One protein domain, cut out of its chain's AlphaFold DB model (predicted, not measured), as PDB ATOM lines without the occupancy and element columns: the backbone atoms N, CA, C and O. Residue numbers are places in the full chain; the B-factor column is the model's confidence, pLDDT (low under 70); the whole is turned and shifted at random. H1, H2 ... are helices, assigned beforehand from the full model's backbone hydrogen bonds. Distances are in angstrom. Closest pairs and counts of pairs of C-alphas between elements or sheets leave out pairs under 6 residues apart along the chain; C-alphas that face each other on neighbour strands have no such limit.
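What this domain is: This is residues 665 to 744 of the 744 residues of an uncharacterized protein of Parachlamydia acanthamoebae (strain UV7) (UniProt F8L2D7). H3 and H4 form a wide, flat V joined at residues 722 to 723; H1 crosses H3, and H2 sits between the arms, near H4. The printed part has 80 residues with four named helices, H1 to H4 in chain order, and no named strand: all helix. It is only just compact, close to loose, with a radius of gyration of the C-alphas of 13.8 A and spans of 39 by 30 by 16 A.

How they stand to each other: H1, residues 665 to 673, touches H3, residues 705 to 721, at Ser 666 and Ile 713, their closest C-alphas, 5.6 A apart; they run opposite ways at a steep tilt of 48 degrees. H2, residues 682 to 691, is close to but not clearly touching H4, residues 724 to 741; their closest C-alphas, His 690 and Gln 734, are 7.2 A apart. H1 and H4 are apart. Every O i to N i+4 pair is within hydrogen-bond range in H1, H2 and H4, and 11 of 13 in H3.

Where its parts are: H1 begins at C-alpha 665 (-25.839, -27.970, -1.584) and is 12.3 A long; H2 is 13.2 A, H3 24.0 A. H4, 25.6 A, ends at C-alpha 741 (-50.451, -33.513, 20.982).

The domain as a whole: The printed part has no cut. The link from H2 to H3 is long. Mean pLDDT of the printed part is 72.0, with residues 738 to 744 among those under 70.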
ATOM      1  N   PHE A 665     -24.405 -28.138  -1.835       76.25
ATOM      2  CA  PHE A 665     -25.839 -27.970  -1.584       76.25
ATOM      3  C   PHE A 665     -26.169 -27.622  -0.130       76.25
ATOM      4  O   PHE A 665     -26.950 -26.711   0.132       76.25
ATOM      5  N   SER A 666     -25.549 -28.315   0.825       79.62
ATOM      6  CA  SER A 666     -25.771 -28.052   2.245       79.62
ATOM      7  C   SER A 666     -25.175 -26.722   2.687       79.62
ATOM      8  O   SER A 666     -25.784 -26.062   3.512       79.62
ATOM      9  N   GLN A 667     -24.047 -26.283   2.121       81.81
ATOM     10  CA  GLN A 667     -23.500 -24.952   2.414       81.81
ATOM     11  C   GLN A 667     -24.438 -23.865   1.893       81.81
ATOM     12  O   GLN A 667     -24.832 -23.005   2.667       81.81
ATOM     13  N   ILE A 668     -24.905 -23.983   0.646       74.69
ATOM     14  CA  ILE A 668     -25.854 -23.035   0.038       74.69
ATOM     15  C   ILE A 668     -27.151 -22.952   0.855       74.69
ATOM     16  O   ILE A 668     -27.655 -21.864   1.127       74.69
ATOM     17  N   LEU A 669     -27.690 -24.096   1.290       74.00
ATOM     18  CA  LEU A 669     -28.878 -24.122   2.144       74.00
ATOM     19  C   LEU A 669     -28.626 -23.468   3.501       74.00
ATOM     20  O   LEU A 669     -29.457 -22.702   3.971       74.00
ATOM     21  N   VAL A 670     -27.504 -23.784   4.144       81.25
ATOM     22  CA  VAL A 670     -27.153 -23.238   5.457       81.25
ATOM     23  C   VAL A 670     -26.899 -21.737   5.378       81.25
ATOM     24  O   VAL A 670     -27.330 -21.013   6.265       81.25
ATOM     25  N   GLU A 671     -26.264 -21.254   4.315       75.38
ATOM     26  CA  GLU A 671     -26.071 -19.827   4.056       75.38
ATOM     27  C   GLU A 671     -27.402 -19.107   3.837       75.38
ATOM     28  O   GLU A 671     -27.590 -18.021   4.379       75.38
ATOM     29  N   GLY A 672     -28.353 -19.736   3.138       71.88
ATOM     30  CA  GLY A 672     -29.723 -19.228   3.016       71.88
ATOM     31  C   GLY A 672     -30.476 -19.193   4.352       71.88
ATOM     32  O   GLY A 672     -31.166 -18.221   4.642       71.88
ATOM     33  N   ILE A 673     -30.305 -20.217   5.198       74.44
ATOM     34  CA  ILE A 673     -30.913 -20.301   6.542       74.44
ATOM     35  C   ILE A 673     -30.295 -19.270   7.503       74.44
ATOM     36  O   ILE A 673     -31.004 -18.673   8.308       74.44
ATOM     37  N   LEU A 674     -28.974 -19.074   7.449       75.19
ATOM     38  CA  LEU A 674     -28.201 -18.254   8.392       75.19
ATOM     39  C   LEU A 674     -27.874 -16.852   7.864       75.19
ATOM     40  O   LEU A 674     -27.063 -16.148   8.474       75.19
ATOM     41  N   HIS A 675     -28.496 -16.425   6.761       66.75
ATOM     42  CA  HIS A 675     -28.309 -15.077   6.225       66.75
ATOM     43  C   HIS A 675     -28.601 -14.023   7.317       66.75
ATOM     44  O   HIS A 675     -27.758 -13.156   7.573       66.75
ATOM     45  N   GLU A 676     -29.676 -14.229   8.098       62.47
ATOM     46  CA  GLU A 676     -29.959 -13.541   9.368       62.47
ATOM     47  C   GLU A 676     -30.483 -14.502  10.456       62.47
ATOM     48  O   GLU A 676     -31.681 -14.788  10.521       62.47
ATOM     49  N   PRO A 677     -29.611 -14.985  11.363       57.94
ATOM     50  CA  PRO A 677     -29.973 -15.981  12.375       57.94
ATOM     51  C   PRO A 677     -31.097 -15.537  13.327       57.94
ATOM     52  O   PRO A 677     -31.866 -16.361  13.823       57.94
ATOM     53  N   SER A 678     -31.196 -14.227  13.579       56.59
ATOM     54  CA  SER A 678     -32.195 -13.605  14.454       56.59
ATOM     55  C   SER A 678     -33.593 -13.529  13.836       56.59
ATOM     56  O   SER A 678     -34.563 -13.391  14.577       56.59
ATOM     57  N   GLN A 679     -33.713 -13.642  12.509       54.41
ATOM     58  CA  GLN A 679     -34.974 -13.483  11.775       54.41
ATOM     59  C   GLN A 679     -35.534 -14.795  11.219       54.41
ATOM     60  O   GLN A 679     -36.450 -14.794  10.398       54.41
ATOM     61  N   LEU A 680     -35.019 -15.935  11.677       63.91
ATOM     62  CA  LEU A 680     -35.571 -17.234  11.318       63.91
ATOM     63  C   LEU A 680     -37.017 -17.360  11.784       63.91
ATOM     64  O   LEU A 680     -37.314 -17.481  12.976       63.91
ATOM     65  N   ASP A 681     -37.910 -17.336  10.804       65.12
ATOM     66  CA  ASP A 681     -39.332 -17.464  11.024       65.12
ATOM     67  C   ASP A 681     -39.706 -18.847  11.588       65.12
ATOM     68  O   ASP A 681     -39.010 -19.856  11.428       65.12
ATOM     69  N   ALA A 682     -40.851 -18.885  12.271       70.62
ATOM     70  CA  ALA A 682     -41.360 -20.092  12.914       70.62
ATOM     71  C   ALA A 682     -41.650 -21.223  11.911       70.62
ATOM     72  O   ALA A 682     -41.652 -22.395  12.285       70.62
ATOM     73  N   GLU A 683     -41.881 -20.899  10.636       69.62
ATOM     74  CA  GLU A 683     -42.171 -21.900   9.614       69.62
ATOM     75  C   GLU A 683     -40.898 -22.633   9.170       69.62
ATOM     76  O   GLU A 683     -40.914 -23.853   9.015       69.62
ATOM     77  N   MET A 684     -39.777 -21.929   9.024       75.69
ATOM     78  CA  MET A 684     -38.477 -22.507   8.700       75.69
ATOM     79  C   MET A 684     -37.956 -23.359   9.860       75.69
ATOM     80  O   MET A 684     -37.502 -24.484   9.633       75.69
ATOM     81  N   GLU A 685     -38.129 -22.894  11.102       77.81
ATOM     82  CA  GLU A 685     -37.901 -23.715  12.298       77.81
ATOM     83  C   GLU A 685     -38.793 -24.966  12.281       77.81
ATOM     84  O   GLU A 685     -38.303 -26.083  12.458       77.81
ATOM     85  N   GLY A 686     -40.077 -24.811  11.949       76.19
ATOM     86  CA  GLY A 686     -41.006 -25.925  11.789       76.19
ATOM     87  C   GLY A 686     -40.580 -26.926  10.708       76.19
ATOM     88  O   GLY A 686     -40.714 -28.134  10.901       76.19
ATOM     89  N   ILE A 687     -40.019 -26.478   9.582       76.88
ATOM     90  CA  ILE A 687     -39.508 -27.371   8.528       76.88
ATOM     91  C   ILE A 687     -38.277 -28.139   9.021       76.88
ATOM     92  O   ILE A 687     -38.218 -29.363   8.859       76.88
ATOM     93  N   LEU A 688     -37.316 -27.460   9.649       79.62
ATOM     94  CA  LEU A 688     -36.099 -28.089  10.164       79.62
ATOM     95  C   LEU A 688     -36.421 -29.111  11.262       79.62
ATOM     96  O   LEU A 688     -35.946 -30.247  11.204       79.62
ATOM     97  N   VAL A 689     -37.300 -28.757  12.199       81.50
ATOM     98  CA  VAL A 689     -37.679 -29.617  13.323       81.50
ATOM     99  C   VAL A 689     -38.616 -30.737  12.879       81.50
ATOM    100  O   VAL A 689     -38.298 -31.903  13.093       81.50
ATOM    101  N   HIS A 690     -39.742 -30.424  12.231       75.69
ATOM    102  CA  HIS A 690     -40.795 -31.411  11.956       75.69
ATOM    103  C   HIS A 690     -40.582 -32.201  10.665       75.69
ATOM    104  O   HIS A 690     -41.008 -33.357  10.575       75.69
ATOM    105  N   LYS A 691     -39.899 -31.644   9.656       75.94
ATOM    106  CA  LYS A 691     -39.652 -32.363   8.390       75.94
ATOM    107  C   LYS A 691     -38.268 -32.994   8.329       75.94
ATOM    108  O   LYS A 691     -38.144 -34.074   7.751       75.94
ATOM    109  N   MET A 692     -37.260 -32.368   8.938       80.00
ATOM    110  CA  MET A 692     -35.869 -32.833   8.869       80.00
ATOM    111  C   MET A 692     -35.340 -33.431  10.181       80.00
ATOM    112  O   MET A 692     -34.341 -34.149  10.152       80.00
ATOM    113  N   GLY A 693     -36.013 -33.208  11.315       76.75
ATOM    114  CA  GLY A 693     -35.591 -33.712  12.626       76.75
ATOM    115  C   GLY A 693     -34.363 -33.015  13.199       76.75
ATOM    116  O   GLY A 693     -33.674 -33.585  14.047       76.75
ATOM    117  N   ILE A 694     -34.068 -31.816  12.703       82.19
ATOM    118  CA  ILE A 694     -32.941 -30.993  13.118       82.19
ATOM    119  C   ILE A 694     -33.414 -30.114  14.277       82.19
ATOM    120  O   ILE A 694     -34.301 -29.282  14.117       82.19
ATOM    121  N   ASP A 695     -32.823 -30.328  15.452       73.19
ATOM    122  CA  ASP A 695     -33.120 -29.578  16.676       73.19
ATOM    123  C   ASP A 695     -32.475 -28.188  16.611       73.19
ATOM    124  O   ASP A 695     -31.346 -27.964  17.057       73.19
ATOM    125  N   PHE A 696     -33.196 -27.266  15.977       69.56
ATOM    126  CA  PHE A 696     -32.709 -25.929  15.671       69.56
ATOM    127  C   PHE A 696     -32.564 -25.038  16.916       69.56
ATOM    128  O   PHE A 696     -31.721 -24.141  16.955       69.56
ATOM    129  N   SER A 697     -33.302 -25.331  17.989       69.19
ATOM    130  CA  SER A 697     -33.253 -24.587  19.252       69.19
ATOM    131  C   SER A 697     -31.888 -24.685  19.951       69.19
ATOM    132  O   SER A 697     -31.534 -23.823  20.753       69.19
ATOM    133  N   LYS A 698     -31.087 -25.715  19.640       69.62
ATOM    134  CA  LYS A 698     -29.688 -25.828  20.093       69.62
ATOM    135  C   LYS A 698     -28.728 -24.944  19.301       69.62
ATOM    136  O   LYS A 698     -27.710 -24.537  19.844       69.62
ATOM    137  N   ILE A 699     -29.060 -24.653  18.048       66.88
ATOM    138  CA  ILE A 699     -28.231 -23.885  17.115       66.88
ATOM    139  C   ILE A 699     -28.467 -22.386  17.318       66.88
ATOM    140  O   ILE A 699     -27.508 -21.628  17.322       66.88
ATOM    141  N   LYS A 700     -29.703 -21.975  17.642       66.31
ATOM    142  CA  LYS A 700     -30.040 -20.595  18.060       66.31
ATOM    143  C   LYS A 700     -29.237 -20.080  19.264       66.31
ATOM    144  O   LYS A 700     -29.187 -18.879  19.478       66.31
ATOM    145  N   LYS A 701     -28.641 -20.970  20.065       70.50
ATOM    146  CA  LYS A 701     -27.807 -20.605  21.224       70.50
ATOM    147  C   LYS A 701     -26.359 -20.267  20.851       70.50
ATOM    148  O   LYS A 701     -25.590 -19.906  21.733       70.50
ATOM    149  N   ILE A 702     -25.977 -20.445  19.587       70.81
ATOM    150  CA  ILE A 702     -24.648 -20.113  19.074       70.81
ATOM    151  C   ILE A 702     -24.713 -18.680  18.537       70.81
ATOM    152  O   ILE A 702     -25.470 -18.408  17.610       70.81
ATOM    153  N   GLU A 703     -23.952 -17.770  19.145       62.06
ATOM    154  CA  GLU A 703     -23.982 -16.337  18.810       62.06
ATOM    155  C   GLU A 703     -23.235 -16.000  17.504       62.06
ATOM    156  O   GLU A 703     -23.570 -15.021  16.840       62.06
ATOM    157  N   ASP A 704     -22.265 -16.825  17.095       74.88
ATOM    158  CA  ASP A 704     -21.493 -16.653  15.857       74.88
ATOM    159  C   ASP A 704     -22.105 -17.417  14.661       74.88
ATOM    160  O   ASP A 704     -22.459 -18.599  14.754       74.88
ATOM    161  N   LYS A 705     -22.176 -16.741  13.502       67.44
ATOM    162  CA  LYS A 705     -22.650 -17.291  12.223       67.44
ATOM    163  C   LYS A 705     -21.772 -18.439  11.726       67.44
ATOM    164  O   LYS A 705     -22.324 -19.415  11.226       67.44
ATOM    165  N   GLU A 706     -20.448 -18.352  11.851       75.25
ATOM    166  CA  GLU A 706     -19.553 -19.417  11.375       75.25
ATOM    167  C   GLU A 706     -19.683 -20.675  12.245       75.25
ATOM    168  O   GLU A 706     -19.912 -21.767  11.718       75.25
ATOM    169  N   GLY A 707     -19.725 -20.527  13.573       76.69
ATOM    170  CA  GLY A 707     -20.040 -21.638  14.480       76.69
ATOM    171  C   GLY A 707     -21.410 -22.291  14.215       76.69
ATOM    172  O   GLY A 707     -21.551 -23.516  14.280       76.69
ATOM    173  N   ALA A 708     -22.431 -21.501  13.862       74.12
ATOM    174  CA  ALA A 708     -23.745 -22.026  13.487       74.12
ATOM    175  C   ALA A 708     -23.720 -22.766  12.135       74.12
ATOM    176  O   ALA A 708     -24.372 -23.808  11.998       74.12
ATOM    177  N   LYS A 709     -22.940 -22.282  11.154       80.19
ATOM    178  CA  LYS A 709     -22.736 -22.966   9.866       80.19
ATOM    179  C   LYS A 709     -22.086 -24.331  10.068       80.19
ATOM    180  O   LYS A 709     -22.604 -25.337   9.576       80.19
ATOM    181  N   GLU A 710     -21.003 -24.381  10.842       81.19
ATOM    182  CA  GLU A 710     -20.286 -25.621  11.160       81.19
ATOM    183  C   GLU A 710     -21.170 -26.649  11.879       81.19
ATOM    184  O   GLU A 710     -21.006 -27.856  11.679       81.19
ATOM    185  N   ALA A 711     -22.145 -26.197  12.671       79.94
ATOM    186  CA  ALA A 711     -23.105 -27.069  13.341       79.94
ATOM    187  C   ALA A 711     -24.247 -27.548  12.421       79.94
ATOM    188  O   ALA A 711     -24.697 -28.690  12.547       79.94
ATOM    189  N   LEU A 712     -24.731 -26.700  11.505       81.12
ATOM    190  CA  LEU A 712     -25.918 -26.977  10.690       81.12
ATOM    191  C   LEU A 712     -25.600 -27.810   9.437       81.12
ATOM    192  O   LEU A 712     -26.367 -28.722   9.111       81.12
ATOM    193  N   ILE A 713     -24.458 -27.569   8.778       83.81
ATOM    194  CA  ILE A 713     -24.042 -28.304   7.565       83.81
ATOM    195  C   ILE A 713     -24.043 -29.826   7.801       83.81
ATOM    196  O   ILE A 713     -24.713 -30.541   7.049       83.81
ATOM    197  N   PRO A 714     -23.409 -30.360   8.868       82.31
ATOM    198  CA  PRO A 714     -23.376 -31.799   9.106       82.31
ATOM    199  C   PRO A 714     -24.755 -32.399   9.389       82.31
ATOM    200  O   PRO A 714     -24.973 -33.575   9.110       82.31
ATOM    201  N   LEU A 715     -25.689 -31.625   9.950       84.31
ATOM    202  CA  LEU A 715     -27.044 -32.091  10.257       84.31
ATOM    203  C   LEU A 715     -27.897 -32.194   8.992       84.31
ATOM    204  O   LEU A 715     -28.624 -33.176   8.823       84.31
ATOM    205  N   ILE A 716     -27.764 -31.223   8.086       81.69
ATOM    206  CA  ILE A 716     -28.413 -31.249   6.773       81.69
ATOM    207  C   ILE A 716     -27.833 -32.385   5.919       81.69
ATOM    208  O   ILE A 716     -28.598 -33.200   5.393       81.69
ATOM    209  N   ASP A 717     -26.506 -32.526   5.880       81.50
ATOM    210  CA  ASP A 717     -25.823 -33.648   5.222       81.50
ATOM    211  C   ASP A 717     -26.290 -34.993   5.782       81.50
ATOM    212  O   ASP A 717     -26.670 -35.902   5.038       81.50
ATOM    213  N   ALA A 718     -26.305 -35.122   7.113       81.12
ATOM    214  CA  ALA A 718     -26.734 -36.337   7.784       81.12
ATOM    215  C   ALA A 718     -28.196 -36.649   7.486       81.12
ATOM    216  O   ALA A 718     -28.519 -37.820   7.298       81.12
ATOM    217  N   TYR A 719     -29.079 -35.646   7.417       82.81
ATOM    218  CA  TYR A 719     -30.443 -35.863   6.960       82.81
ATOM    219  C   TYR A 719     -30.411 -36.456   5.557       82.81
ATOM    220  O   TYR A 719     -30.837 -37.599   5.407       82.81
ATOM    221  N   PHE A 720     -29.893 -35.763   4.543       78.81
ATOM    222  CA  PHE A 720     -29.953 -36.233   3.153       78.81
ATOM    223  C   PHE A 720     -29.248 -37.575   2.912       78.81
ATOM    224  O   PHE A 720     -29.696 -38.343   2.064       78.81
ATOM    225  N   ALA A 721     -28.259 -37.923   3.734       72.62
ATOM    226  CA  ALA A 721     -27.581 -39.211   3.684       72.62
ATOM    227  C   ALA A 721     -28.259 -40.352   4.471       72.62
ATOM    228  O   ALA A 721     -27.840 -41.510   4.374       72.62
ATOM    229  N   GLN A 722     -29.288 -40.075   5.279       71.56
ATOM    230  CA  GLN A 722     -30.018 -41.127   5.987       71.56
ATOM    231  C   GLN A 722     -30.701 -42.079   5.003       71.56
ATOM    232  O   GLN A 722     -31.531 -41.674   4.195       71.56
ATOM    233  N   GLY A 723     -30.435 -43.376   5.154       65.50
ATOM    234  CA  GLY A 723     -31.212 -44.409   4.478       65.50
ATOM    235  C   GLY A 723     -32.611 -44.581   5.076       65.50
ATOM    236  O   GLY A 723     -32.856 -44.262   6.244       65.50
ATOM    237  N   GLN A 724     -33.499 -45.188   4.289       65.62
ATOM    238  CA  GLN A 724     -34.890 -45.516   4.609       65.62
ATOM    239  C   GLN A 724     -35.180 -45.845   6.084       65.62
ATOM    240  O   GLN A 724     -36.057 -45.247   6.697       65.62
ATOM    241  N   GLY A 725     -34.434 -46.779   6.693       66.75
ATOM    242  CA  GLY A 725     -34.712 -47.256   8.054       66.75
ATOM    243  C   GLY A 725     -34.592 -46.174   9.136       66.75
ATOM    244  O   GLY A 725     -35.384 -46.156  10.083       66.75
ATOM    245  N   LYS A 726     -33.642 -45.239   8.986       73.19
ATOM    246  CA  LYS A 726     -33.488 -44.102   9.908       73.19
ATOM    247  C   LYS A 726     -34.615 -43.083   9.708       73.19
ATOM    248  O   LYS A 726     -35.205 -42.648  10.692       73.19
ATOM    249  N   ILE A 727     -34.996 -42.817   8.457       71.62
ATOM    250  CA  ILE A 727     -36.126 -41.935   8.114       71.62
ATOM    251  C   ILE A 727     -37.443 -42.491   8.667       71.62
ATOM    252  O   ILE A 727     -38.226 -41.761   9.262       71.62
ATOM    253  N   ILE A 728     -37.682 -43.798   8.545       66.69
ATOM    254  CA  ILE A 728     -38.877 -44.452   9.100       66.69
ATOM    255  C   ILE A 728     -38.917 -44.339  10.626       66.69
ATOM    256  O   ILE A 728     -39.981 -44.126  11.207       66.69
ATOM    257  N   SER A 729     -37.768 -44.497  11.286       76.38
ATOM    258  CA  SER A 729     -37.668 -44.369  12.744       76.38
ATOM    259  C   SER A 729     -37.990 -42.945  13.197       76.38
ATOM    260  O   SER A 729     -38.734 -42.755  14.158       76.38
ATOM    261  N   TYR A 730     -37.500 -41.952  12.455       78.81
ATOM    262  CA  TYR A 730     -37.839 -40.547  12.650       78.81
ATOM    263  C   TYR A 730     -39.345 -40.280  12.463       78.81
ATOM    264  O   TYR A 730     -39.989 -39.750  13.365       78.81
ATOM    265  N   ILE A 731     -39.934 -40.747  11.358       73.44
ATOM    266  CA  ILE A 731     -41.375 -40.628  11.067       73.44
ATOM    267  C   ILE A 731     -42.228 -41.250  12.180       73.44
ATOM    268  O   ILE A 731     -43.213 -40.658  12.615       73.44
ATOM    269  N   LYS A 732     -41.848 -42.437  12.675       74.62
ATOM    270  CA  LYS A 732     -42.536 -43.107  13.793       74.62
ATOM    271  C   LYS A 732     -42.535 -42.240  15.051       74.62
ATOM    272  O   LYS A 732     -43.569 -42.136  15.706       74.62
ATOM    273  N   LYS A 733     -41.393 -41.626  15.377       80.12
ATOM    274  CA  LYS A 733     -41.260 -40.729  16.530       80.12
ATOM    275  C   LYS A 733     -42.167 -39.503  16.379       80.12
ATOM    276  O   LYS A 733     -42.954 -39.234  17.278       80.12
ATOM    277  N   GLN A 734     -42.124 -38.839  15.226       74.31
ATOM    278  CA  GLN A 734     -42.929 -37.644  14.970       74.31
ATOM    279  C   GLN A 734     -44.438 -37.919  14.966       74.31
ATOM    280  O   GLN A 734     -45.199 -37.174  15.574       74.31
ATOM    281  N   LEU A 735     -44.891 -39.013  14.344       72.06
ATOM    282  CA  LEU A 735     -46.315 -39.375  14.370       72.06
ATOM    283  C   LEU A 735     -46.805 -39.645  15.786       72.06
ATOM    284  O   LEU A 735     -47.922 -39.263  16.119       72.06
ATOM    285  N   LYS A 736     -45.969 -40.273  16.622       76.25
ATOM    286  CA  LYS A 736     -46.293 -40.511  18.028       76.25
ATOM    287  C   LYS A 736     -46.446 -39.188  18.786       76.25
ATOM    288  O   LYS A 736     -47.433 -39.008  19.498       76.25
ATOM    289  N   GLU A 737     -45.511 -38.261  18.600       74.19
ATOM    290  CA  GLU A 737     -45.557 -36.919  19.199       74.19
ATOM    291  C   GLU A 737     -46.814 -36.146  18.763       74.19
ATOM    292  O   GLU A 737     -47.540 -35.641  19.616       74.19
ATOM    293  N   GLN A 738     -47.158 -36.159  17.471       65.94
ATOM    294  CA  GLN A 738     -48.377 -35.522  16.951       65.94
ATOM    295  C   GLN A 738     -49.669 -36.173  17.476       65.94
ATOM    296  O   GLN A 738     -50.627 -35.468  17.790       65.94
ATOM    297  N   THR A 739     -49.719 -37.505  17.611       62.50
ATOM    298  CA  THR A 739     -50.887 -38.183  18.203       62.50
ATOM    299  C   THR A 739     -51.071 -37.856  19.682       62.50
ATOM    300  O   THR A 739     -52.204 -37.725  20.126       62.50
ATOM    301  N   HIS A 740     -49.983 -37.681  20.441       56.28
ATOM    302  CA  HIS A 740     -50.065 -37.243  21.835       56.28
ATOM    303  C   HIS A 740     -50.457 -35.769  21.963       56.28
ATOM    304  O   HIS A 740     -51.146 -35.423  22.915       56.28
ATOM    305  N   ALA A 741     -50.059 -34.920  21.011       53.78
ATOM    306  CA  ALA A 741     -50.451 -33.513  20.982       53.78
ATOM    307  C   ALA A 741     -51.935 -33.305  20.636       53.78
ATOM    308  O   ALA A 741     -52.520 -32.360  21.130       53.78
ATOM    309  N   ARG A 742     -52.546 -34.183  19.824       47.75
ATOM    310  CA  ARG A 742     -53.988 -34.137  19.493       47.75
ATOM    311  C   ARG A 742     -54.907 -34.759  20.551       47.75
ATOM    312  O   ARG A 742     -56.119 -34.629  20.444       47.75
ATOM    313  N   ALA A 743     -54.344 -35.521  21.487       43.19
ATOM    314  CA  ALA A 743     -55.080 -36.156  22.583       43.19
ATOM    315  C   ALA A 743     -55.088 -35.306  23.868       43.19
ATOM    316  O   ALA A 743     -55.698 -35.705  24.858       43.19
ATOM    317  N   ARG A 744     -54.367 -34.184  23.852       39.94
ATOM    318  CA  ARG A 744     -54.436 -33.093  24.822       39.94
ATOM    319  C   ARG A 744     -55.220 -31.961  24.181       39.94
ATOM    320  O   ARG A 744     -55.866 -31.231  24.954       39.94
TER     321      ARG A 744